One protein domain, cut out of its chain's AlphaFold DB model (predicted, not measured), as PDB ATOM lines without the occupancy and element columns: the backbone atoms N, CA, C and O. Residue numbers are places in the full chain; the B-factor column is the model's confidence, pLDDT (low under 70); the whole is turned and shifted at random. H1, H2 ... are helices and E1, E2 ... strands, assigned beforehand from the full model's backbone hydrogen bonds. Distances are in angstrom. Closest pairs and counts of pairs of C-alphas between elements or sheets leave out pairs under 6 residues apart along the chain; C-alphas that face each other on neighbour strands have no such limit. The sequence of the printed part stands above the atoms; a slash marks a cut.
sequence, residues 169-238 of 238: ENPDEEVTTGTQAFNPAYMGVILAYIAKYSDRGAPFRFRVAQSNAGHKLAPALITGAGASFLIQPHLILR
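AT A GLANCE: This is residues 169 to 238 of the 238 residues of an uncharacterized protein of Microbacterium sp. CGR2 (UniProt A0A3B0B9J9). A small three-stranded sheet, E1 E2 E3, has the long helix H2 packed along one face, over E2 and E3, while its other face bears no named helix. The short helix H1 lies well away from this two-layer body, and the long loop between E1 and E2 reaches out to Gly 214. The printed part has 70 residues, with two named helices and then three named strands along the chain, H1 H2 E1 E2 E3; the sheet's order is E1 - E2 - E3, all antiparallel. The class is mixed, helices and strands, with under half of the residues in named elements; the whole is loose, with a radius of gyration of the C-alphas of 13.9 A and spans of 37 by 28 by 22 A.

IN THESE COORDINATES: Find C-alpha 205 at (174.567, 154.896, 124.867), where E1 begins and runs to residue 208, 10.0 A. E2 is residues 220 to 224, 13.2 A, and E3 is residues 227 to 231, 13.1 A, ending at (175.419, 163.475, 115.166). H2 runs from C-alpha 184 at (175.413, 171.739, 122.162) to residue 197, 19.9 A. H1 is residues 171 to 174, 5.5 A.

HOW THE PARTS SIT: Look first at the meander E1 E2 E3, each strand the antiparallel neighbour of the one before. In the hairpin E1 and E2, N 207 and O 221 are within hydrogen-bond range at 2.8 A; in the hairpin E2 and E3, N 222 and O 229 are at 2.8 A. H2 is on the sheet at a height of 9.7 A and runs along the strands, at 2 degrees to E2 on the local plane; its closest C-alphas to E3 are Ile 190 and Phe 229, 7.5 A. H1 is apart from H2 and not on the sheet. In H2 every O i to N i+4 pair is within hydrogen-bond range; H1 is too short for such a pair.

THE WHOLE: The C-alphas farthest apart, Arg 200 and Gly 214, are 39.3 A apart. The printed part has no cut, and the link from E1 to E2 is long, with 11 residues. Look for pLDDT under 70 at residues 171 to 179, 209 to 217 and 235 to 238.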
ATOM      1  N   GLU A 169     195.152 166.612 134.789       76.12
ATOM      2  CA  GLU A 169     195.968 167.831 134.692       76.12
ATOM      3  C   GLU A 169     196.153 168.263 133.229       76.12
ATOM      4  O   GLU A 169     195.997 169.441 132.919       76.12
ATOM      5  N   ASN A 170     196.389 167.298 132.329       74.75
ATOM      6  CA  ASN A 170     196.494 167.492 130.879       74.75
ATOM      7  C   ASN A 170     195.507 166.571 130.139       74.75
ATOM      8  O   ASN A 170     195.860 165.447 129.773       74.75
ATOM      9  N   PRO A 171     194.266 167.022 129.877       66.81
ATOM     10  CA  PRO A 171     193.255 166.190 129.225       66.81
ATOM     11  C   PRO A 171     193.647 165.767 127.800       66.81
ATOM     12  O   PRO A 171     193.234 164.702 127.354       66.81
ATOM     13  N   ASP A 172     194.456 166.563 127.095       64.81
ATOM     14  CA  ASP A 172     194.866 166.266 125.715       64.81
ATOM     15  C   ASP A 172     195.962 165.188 125.622       64.81
ATOM     16  O   ASP A 172     196.061 164.504 124.604       64.81
ATOM     17  N   GLU A 173     196.766 164.995 126.674       63.06
ATOM     18  CA  GLU A 173     197.823 163.971 126.710       63.06
ATOM     19  C   GLU A 173     197.291 162.599 127.152       63.06
ATOM     20  O   GLU A 173     197.812 161.562 126.741       63.06
ATOM     21  N   GLU A 174     196.231 162.576 127.964       58.19
ATOM     22  CA  GLU A 174     195.682 161.344 128.547       58.19
ATOM     23  C   GLU A 174     194.686 160.620 127.616       58.19
ATOM     24  O   GLU A 174     194.327 159.460 127.835       58.19
ATOM     25  N   VAL A 175     194.252 161.267 126.528       57.50
ATOM     26  CA  VAL A 175     193.241 160.726 125.614       57.50
ATOM     27  C   VAL A 175     193.887 160.060 124.391       57.50
ATOM     28  O   VAL A 175     194.331 160.702 123.446       57.50
ATOM     29  N   THR A 176     193.866 158.722 124.355       52.97
ATOM     30  CA  THR A 176     194.422 157.917 123.243       52.97
ATOM     31  C   THR A 176     193.568 157.957 121.959       52.97
ATOM     32  O   THR A 176     194.006 157.503 120.902       52.97
ATOM     33  N   THR A 177     192.335 158.481 122.013       58.00
ATOM     34  CA  THR A 177     191.387 158.524 120.882       58.00
ATOM     35  C   THR A 177     190.940 159.952 120.592       58.00
ATOM     36  O   THR A 177     190.359 160.577 121.467       58.00
ATOM     37  N   GLY A 178     191.137 160.451 119.367       62.56
ATOM     38  CA  GLY A 178     190.869 161.855 119.012       62.56
ATOM     39  C   GLY A 178     189.545 162.432 119.545       62.56
ATOM     40  O   GLY A 178     188.486 161.808 119.442       62.56
ATOM     41  N   THR A 179     189.620 163.647 120.092       69.75
ATOM     42  CA  THR A 179     188.498 164.378 120.692       69.75
ATOM     43  C   THR A 179     187.407 164.685 119.666       69.75
ATOM     44  O   THR A 179     187.665 165.263 118.608       69.75
ATOM     45  N   GLN A 180     186.156 164.332 119.984       74.88
ATOM     46  CA  GLN A 180     184.986 164.720 119.194       74.88
ATOM     47  C   GLN A 180     184.276 165.904 119.845       74.88
ATOM     48  O   GLN A 180     183.740 165.790 120.944       74.88
ATOM     49  N   ALA A 181     184.227 167.033 119.144       79.06
ATOM     50  CA  ALA A 181     183.386 168.160 119.530       79.06
ATOM     51  C   ALA A 181     181.975 167.970 118.957       79.06
ATOM     52  O   ALA A 181     181.834 167.591 117.798       79.06
ATOM     53  N   PHE A 182     180.919 168.270 119.713       83.88
ATOM     54  CA  PHE A 182     179.534 168.250 119.221       83.88
ATOM     55  C   PHE A 182     178.874 169.610 119.411       83.88
ATOM     56  O   PHE A 182     179.190 170.332 120.353       83.88
ATOM     57  N   ASN A 183     177.917 169.949 118.544       87.31
ATOM     58  CA  ASN A 183     177.119 171.160 118.717       87.31
ATOM     59  C   ASN A 183     176.163 170.997 119.927       87.31
ATOM     60  O   ASN A 183     175.301 170.107 119.890       87.31
ATOM     61  N   PRO A 184     176.252 171.852 120.968       87.31
ATOM     62  CA  PRO A 184     175.413 171.739 122.162       87.31
ATOM     63  C   PRO A 184     173.912 171.866 121.886       87.31
ATOM     64  O   PRO A 184     173.118 171.230 122.574       87.31
ATOM     65  N   ALA A 185     173.501 172.639 120.875       89.00
ATOM     66  CA  ALA A 185     172.090 172.812 120.537       89.00
ATOM     67  C   ALA A 185     171.479 171.510 119.999       89.00
ATOM     68  O   ALA A 185     170.390 171.117 120.414       89.00
ATOM     69  N   TYR A 186     172.200 170.798 119.128       90.19
ATOM     70  CA  TYR A 186     171.756 169.494 118.628       90.19
ATOM     71  C   TYR A 186     171.758 168.441 119.736       90.19
ATOM     72  O   TYR A 186     170.793 167.686 119.866       90.19
ATOM     73  N   MET A 187     172.798 168.436 120.576       90.25
ATOM     74  CA  MET A 187     172.865 167.536 121.725       90.25
ATOM     75  C   MET A 187     171.704 167.782 122.699       90.25
ATOM     76  O   MET A 187     171.053 166.836 123.131       90.25
ATOM     77  N   GLY A 188     171.388 169.046 122.991       91.75
ATOM     78  CA  GLY A 188     170.303 169.424 123.894       91.75
ATOM     79  C   GLY A 188     168.937 168.910 123.441       91.75
ATOM     80  O   GLY A 188     168.195 168.364 124.254       91.75
ATOM     81  N   VAL A 189     168.618 169.007 122.145       92.00
ATOM     82  CA  VAL A 189     167.350 168.493 121.592       92.00
ATOM     83  C   VAL A 189     167.255 166.970 121.726       92.00
ATOM     84  O   VAL A 189     166.223 166.452 122.157       92.00
ATOM     85  N   ILE A 190     168.335 166.252 121.405       91.50
ATOM     86  CA  ILE A 190     168.383 164.784 121.495       91.50
ATOM     87  C   ILE A 190     168.244 164.331 122.952       91.50
ATOM     88  O   ILE A 190     167.414 163.476 123.260       91.50
ATOM     89  N   LEU A 191     169.017 164.932 123.862       90.69
ATOM     90  CA  LEU A 191     168.966 164.603 125.285       90.69
ATOM     91  C   LEU A 191     167.600 164.934 125.895       90.69
ATOM     92  O   LEU A 191     167.093 164.143 126.685       90.69
ATOM     93  N   ALA A 192     166.964 166.039 125.493       91.50
ATOM     94  CA  ALA A 192     165.618 166.386 125.945       91.50
ATOM     95  C   ALA A 192     164.566 165.366 125.482       91.50
ATOM     96  O   ALA A 192     163.705 164.977 126.272       91.50
ATOM     97  N   TYR A 193     164.644 164.891 124.232       92.50
ATOM     98  CA  TYR A 193     163.791 163.800 123.750       92.50
ATOM     99  C   TYR A 193     164.004 162.534 124.586       92.50
ATOM    100  O   TYR A 193     163.050 161.985 125.138       92.50
ATOM    101  N   ILE A 194     165.255 162.091 124.732       90.25
ATOM    102  CA  ILE A 194     165.576 160.855 125.454       90.25
ATOM    103  C   ILE A 194     165.120 160.953 126.913       90.25
ATOM    104  O   ILE A 194     164.505 160.012 127.407       90.25
ATOM    105  N   ALA A 195     165.345 162.088 127.578       89.06
ATOM    106  CA  ALA A 195     164.913 162.323 128.954       89.06
ATOM    107  C   ALA A 195     163.383 162.330 129.115       89.06
ATOM    108  O   ALA A 195     162.878 161.967 130.174       89.06
ATOM    109  N   LYS A 196     162.638 162.739 128.079       91.19
ATOM    110  CA  LYS A 196     161.170 162.763 128.090       91.19
ATOM    111  C   LYS A 196     160.547 161.378 127.895       91.19
ATOM    112  O   LYS A 196     159.483 161.123 128.453       91.19
ATOM    113  N   TYR A 197     161.165 160.527 127.078       91.00
ATOM    114  CA  TYR A 197     160.576 159.255 126.637       91.00
ATOM    115  C   TYR A 197     161.269 158.005 127.202       91.00
ATOM    116  O   TYR A 197     160.781 156.901 126.983       91.00
ATOM    117  N   SER A 198     162.388 158.151 127.916       88.06
ATOM    118  CA  SER A 198     163.028 157.042 128.634       88.06
ATOM    119  C   SER A 198     162.549 156.958 130.076       88.06
ATOM    120  O   SER A 198     162.221 157.968 130.701       88.06
ATOM    121  N   ASP A 199     162.630 155.760 130.647       86.12
ATOM    122  CA  ASP A 199     162.549 155.590 132.094       86.12
ATOM    123  C   ASP A 199     163.666 156.383 132.784       86.12
ATOM    124  O   ASP A 199     164.794 156.445 132.289       86.12
ATOM    125  N   ARG A 200     163.384 156.952 133.966       75.62
ATOM    126  CA  ARG A 200     164.322 157.826 134.704       75.62
ATOM    127  C   ARG A 200     165.690 157.196 135.011       75.62
ATOM    128  O   ARG A 200     166.618 157.929 135.331       75.62
ATOM    129  N   GLY A 201     165.809 155.869 134.941       78.12
ATOM    130  CA  GLY A 201     167.057 155.130 135.161       78.12
ATOM    131  C   GLY A 201     167.654 154.485 133.907       78.12
ATOM    132  O   GLY A 201     168.669 153.801 134.013       78.12
ATOM    133  N   ALA A 202     167.040 154.644 132.732       83.25
ATOM    134  CA  ALA A 202     167.544 154.011 131.521       83.25
ATOM    135  C   ALA A 202     168.840 154.699 131.045       83.25
ATOM    136  O   ALA A 202     168.879 155.926 130.922       83.25
ATOM    137  N   PRO A 203     169.904 153.937 130.732       83.44
ATOM    138  CA  PRO A 203     171.153 154.516 130.261       83.44
ATOM    139  C   PRO A 203     171.025 155.006 128.814       83.44
ATOM    140  O   PRO A 203     170.459 154.319 127.958       83.44
ATOM    141  N   PHE A 204     171.637 156.151 128.512       85.56
ATOM    142  CA  PHE A 204     171.933 156.547 127.137       85.56
ATOM    143  C   PHE A 204     173.243 155.888 126.690       85.56
ATOM    144  O   PHE A 204     174.160 155.695 127.490       85.56
ATOM    145  N   ARG A 205     173.352 155.523 125.409       85.50
ATOM    146  CA  ARG A 205     174.567 154.896 124.867       85.50
ATOM    147  C   ARG A 205     175.128 155.718 123.719       85.50
ATOM    148  O   ARG A 205     174.410 155.986 122.755       85.50
ATOM    149  N   PHE A 206     176.416 156.036 123.814       84.88
ATOM    150  CA  PHE A 206     177.206 156.643 122.748       84.88
ATOM    151  C   PHE A 206     178.051 155.575 122.058       84.88
ATOM    152  O   PHE A 206     178.711 154.770 122.714       84.88
ATOM    153  N   ARG A 207     178.034 155.565 120.726       81.62
ATOM    154  CA  ARG A 207     178.948 154.774 119.902       81.62
ATOM    155  C   ARG A 207     179.640 155.699 118.922       81.62
ATOM    156  O   ARG A 207     178.989 156.297 118.070       81.62
ATOM    157  N   VAL A 208     180.954 155.783 119.035       73.75
ATOM    158  CA  VAL A 208     181.804 156.491 118.084       73.75
ATOM    159  C   VAL A 208     182.439 155.442 117.183       73.75
ATOM    160  O   VAL A 208     183.099 154.528 117.676       73.75
ATOM    161  N   ALA A 209     182.205 155.522 115.874       65.50
ATOM    162  CA  ALA A 209     182.907 154.647 114.941       65.50
ATOM    163  C   ALA A 209     184.387 155.057 114.895       65.50
ATOM    164  O   ALA A 209     184.697 156.234 114.722       65.50
ATOM    165  N   GLN A 210     185.314 154.112 115.055       62.00
ATOM    166  CA  GLN A 210     186.725 154.417 114.832       62.00
ATOM    167  C   GLN A 210     186.951 154.635 113.333       62.00
ATOM    168  O   GLN A 210     186.614 153.778 112.514       62.00
ATOM    169  N   SER A 211     187.476 155.804 112.961       56.34
ATOM    170  CA  SER A 211     187.877 156.043 111.577       56.34
ATOM    171  C   SER A 211     189.190 155.312 111.316       56.34
ATOM    172  O   SER A 211     190.247 155.776 111.728       56.34
ATOM    173  N   ASN A 212     189.132 154.187 110.600       54.88
ATOM    174  CA  ASN A 212     190.328 153.470 110.136       54.88
ATOM    175  C   ASN A 212     191.074 154.206 109.003       54.88
ATOM    176  O   ASN A 212     192.105 153.733 108.536       54.88
ATOM    177  N   ALA A 213     190.563 155.350 108.537       49.50
ATOM    178  CA  ALA A 213     191.152 156.139 107.464       49.50
ATOM    179  C   ALA A 213     191.436 157.569 107.940       49.50
ATOM    180  O   ALA A 213     190.626 158.176 108.646       49.50
ATOM    181  N   GLY A 214     192.592 158.101 107.546       52.00
ATOM    182  CA  GLY A 214     193.084 159.414 107.951       52.00
ATOM    183  C   GLY A 214     192.037 160.538 107.897       52.00
ATOM    184  O   GLY A 214     191.246 160.656 106.962       52.00
ATOM    185  N   HIS A 215     192.084 161.385 108.924       53.06
ATOM    186  CA  HIS A 215     191.541 162.748 108.983       53.06
ATOM    187  C   HIS A 215     190.018 162.974 108.907       53.06
ATOM    188  O   HIS A 215     189.605 164.132 108.950       53.06
ATOM    189  N   LYS A 216     189.152 161.950 108.851       60.84
ATOM    190  CA  LYS A 216     187.692 162.163 108.970       60.84
ATOM    191  C   LYS A 216     187.176 161.794 110.360       60.84
ATOM    192  O   LYS A 216     187.218 160.635 110.758       60.84
ATOM    193  N   LEU A 217     186.648 162.784 111.083       68.00
ATOM    194  CA  LEU A 217     185.923 162.561 112.336       68.00
ATOM    195  C   LEU A 217     184.624 161.799 112.033       68.00
ATOM    196  O   LEU A 217     183.780 162.271 111.269       68.00
ATOM    197  N   ALA A 218     184.475 160.602 112.598       74.12
ATOM    198  CA  ALA A 218     183.306 159.766 112.356       74.12
ATOM    199  C   ALA A 218     182.077 160.264 113.142       74.12
ATOM    200  O   ALA A 218     182.230 160.687 114.290       74.12
ATOM    201  N   PRO A 219     180.856 160.171 112.581       81.06
ATOM    202  CA  PRO A 219     179.621 160.442 113.312       81.06
ATOM    203  C   PRO A 219     179.502 159.622 114.600       81.06
ATOM    204  O   PRO A 219     179.878 158.446 114.631       81.06
ATOM    205  N   ALA A 220     178.917 160.219 115.636       85.69
ATOM    206  CA  ALA A 220     178.522 159.495 116.836       85.69
ATOM    207  C   ALA A 220     177.065 159.040 116.720       85.69
ATOM    208  O   ALA A 220     176.169 159.831 116.417       85.69
ATOM    209  N   LEU A 221     176.833 157.755 116.976       86.94
ATOM    210  CA  LEU A 221     175.510 157.167 117.111       86.94
ATOM    211  C   LEU A 221     175.083 157.229 118.580       86.94
ATOM    212  O   LEU A 221     175.725 156.643 119.453       86.94
ATOM    213  N   ILE A 222     173.972 157.907 118.835       88.69
ATOM    214  CA  ILE A 222     173.338 158.038 120.143       88.69
ATOM    215  C   ILE A 222     172.075 157.190 120.134       88.69
ATOM    216  O   ILE A 222     171.244 157.330 119.241       88.69
ATOM    217  N   THR A 223     171.912 156.320 121.128       87.31
ATOM    218  CA  THR A 223     170.708 155.485 121.260       87.31
ATOM    219  C   THR A 223     170.089 155.629 122.648       87.31
ATOM    220  O   THR A 223     170.802 155.611 123.656       87.31
ATOM    221  N   GLY A 224     168.763 155.789 122.697       88.94
ATOM    222  CA  GLY A 224     167.983 155.996 123.923       88.94
ATOM    223  C   GLY A 224     166.499 156.216 123.614       88.94
ATOM    224  O   GLY A 224     166.163 156.607 122.499       88.94
ATOM    225  N   ALA A 225     165.607 155.937 124.571       87.19
ATOM    226  CA  ALA A 225     164.147 156.039 124.397       87.19
ATOM    227  C   ALA A 225     163.582 155.344 123.133       87.19
ATOM    228  O   ALA A 225     162.652 155.845 122.509       87.19
ATOM    229  N   GLY A 226     164.174 154.229 122.690       87.75
ATOM    230  CA  GLY A 226     163.754 153.549 121.455       87.75
ATOM    231  C   GLY A 226     164.094 154.289 120.150       87.75
ATOM    232  O   GLY A 226     163.726 153.815 119.079       87.75
ATOM    233  N   ALA A 227     164.823 155.407 120.210       89.50
ATOM    234  CA  ALA A 227     165.295 156.157 119.052       89.50
ATOM    235  C   ALA A 227     166.820 156.059 118.888       89.50
ATOM    236  O   ALA A 227     167.567 155.754 119.824       89.50
ATOM    237  N   SER A 228     167.277 156.319 117.663       91.62
ATOM    238  CA  SER A 228     168.691 156.383 117.290       91.62
ATOM    239  C   SER A 228     168.965 157.689 116.554       91.62
ATOM    240  O   SER A 228     168.235 158.041 115.630       91.62
ATOM    241  N   PHE A 229     170.024 158.390 116.944       90.50
ATOM    242  CA  PHE A 229     170.422 159.674 116.376       90.50
ATOM    243  C   PHE A 229     171.871 159.599 115.910       90.50
ATOM    244  O   PHE A 229     172.728 159.110 116.640       90.50
ATOM    245  N   LEU A 230     172.154 160.098 114.710       90.00
ATOM    246  CA  LEU A 230     173.518 160.300 114.229       90.00
ATOM    247  C   LEU A 230     173.850 161.782 114.331       90.00
ATOM    248  O   LEU A 230     173.161 162.610 113.738       90.00
ATOM    249  N   ILE A 231     174.908 162.111 115.067       86.94
ATOM    250  CA  ILE A 231     175.419 163.475 115.166       86.94
ATOM    251  C   ILE A 231     176.804 163.550 114.532       86.94
ATOM    252  O   ILE A 231     177.693 162.748 114.826       86.94
ATOM    253  N   GLN A 232     176.980 164.508 113.625       84.56
ATOM    254  CA  GLN A 232     178.294 164.805 113.071       84.56
ATOM    255  C   GLN A 232     179.113 165.601 114.092       84.56
ATOM    256  O   GLN A 232     178.602 166.586 114.637       84.56
ATOM    257  N   PRO A 233     180.375 165.208 114.343       78.62
ATOM    258  CA  PRO A 233     181.306 166.035 115.078       78.62
ATOM    259  C   PRO A 233     181.463 167.391 114.398       78.62
ATOM    260  O   PRO A 233     181.488 167.508 113.170       78.62
ATOM    261  N   HIS A 234     181.563 168.422 115.215       76.19
ATOM    262  CA  HIS A 234     181.806 169.779 114.787       76.19
ATOM    263  C   HIS A 234     183.199 169.873 114.151       76.19
ATOM    264  O   HIS A 234     184.192 169.473 114.752       76.19
ATOM    265  N   LEU A 235     183.274 170.409 112.932       66.00
ATOM    266  CA  LEU A 235     184.500 170.436 112.121       66.00
ATOM    267  C   LEU A 235     185.452 171.602 112.457       66.00
ATOM    268  O   LEU A 235     186.426 171.813 111.741       66.00
ATOM    269  N   ILE A 236     185.186 172.372 113.517       57.03
ATOM    270  CA  ILE A 236     185.972 173.568 113.890       57.03
ATOM    271  C   ILE A 236     187.027 173.238 114.961       57.03
ATOM    272  O   ILE A 236     187.220 173.988 115.907       57.03
ATOM    273  N   LEU A 237     187.700 172.098 114.832       51.94
ATOM    274  CA  LEU A 237     188.997 171.890 115.477       51.94
ATOM    275  C   LEU A 237     190.054 172.166 114.398       51.94
ATOM    276  O   LEU A 237     190.347 171.300 113.575       51.94
ATOM    277  N   ARG A 238     190.528 173.412 114.337       45.19
ATOM    278  CA  ARG A 238     191.781 173.799 113.681       45.19
ATOM    279  C   ARG A 238     192.680 174.425 114.724       45.19
ATOM    280  O   ARG A 238     192.132 175.223 115.515       45.19
TER     281      ARG A 238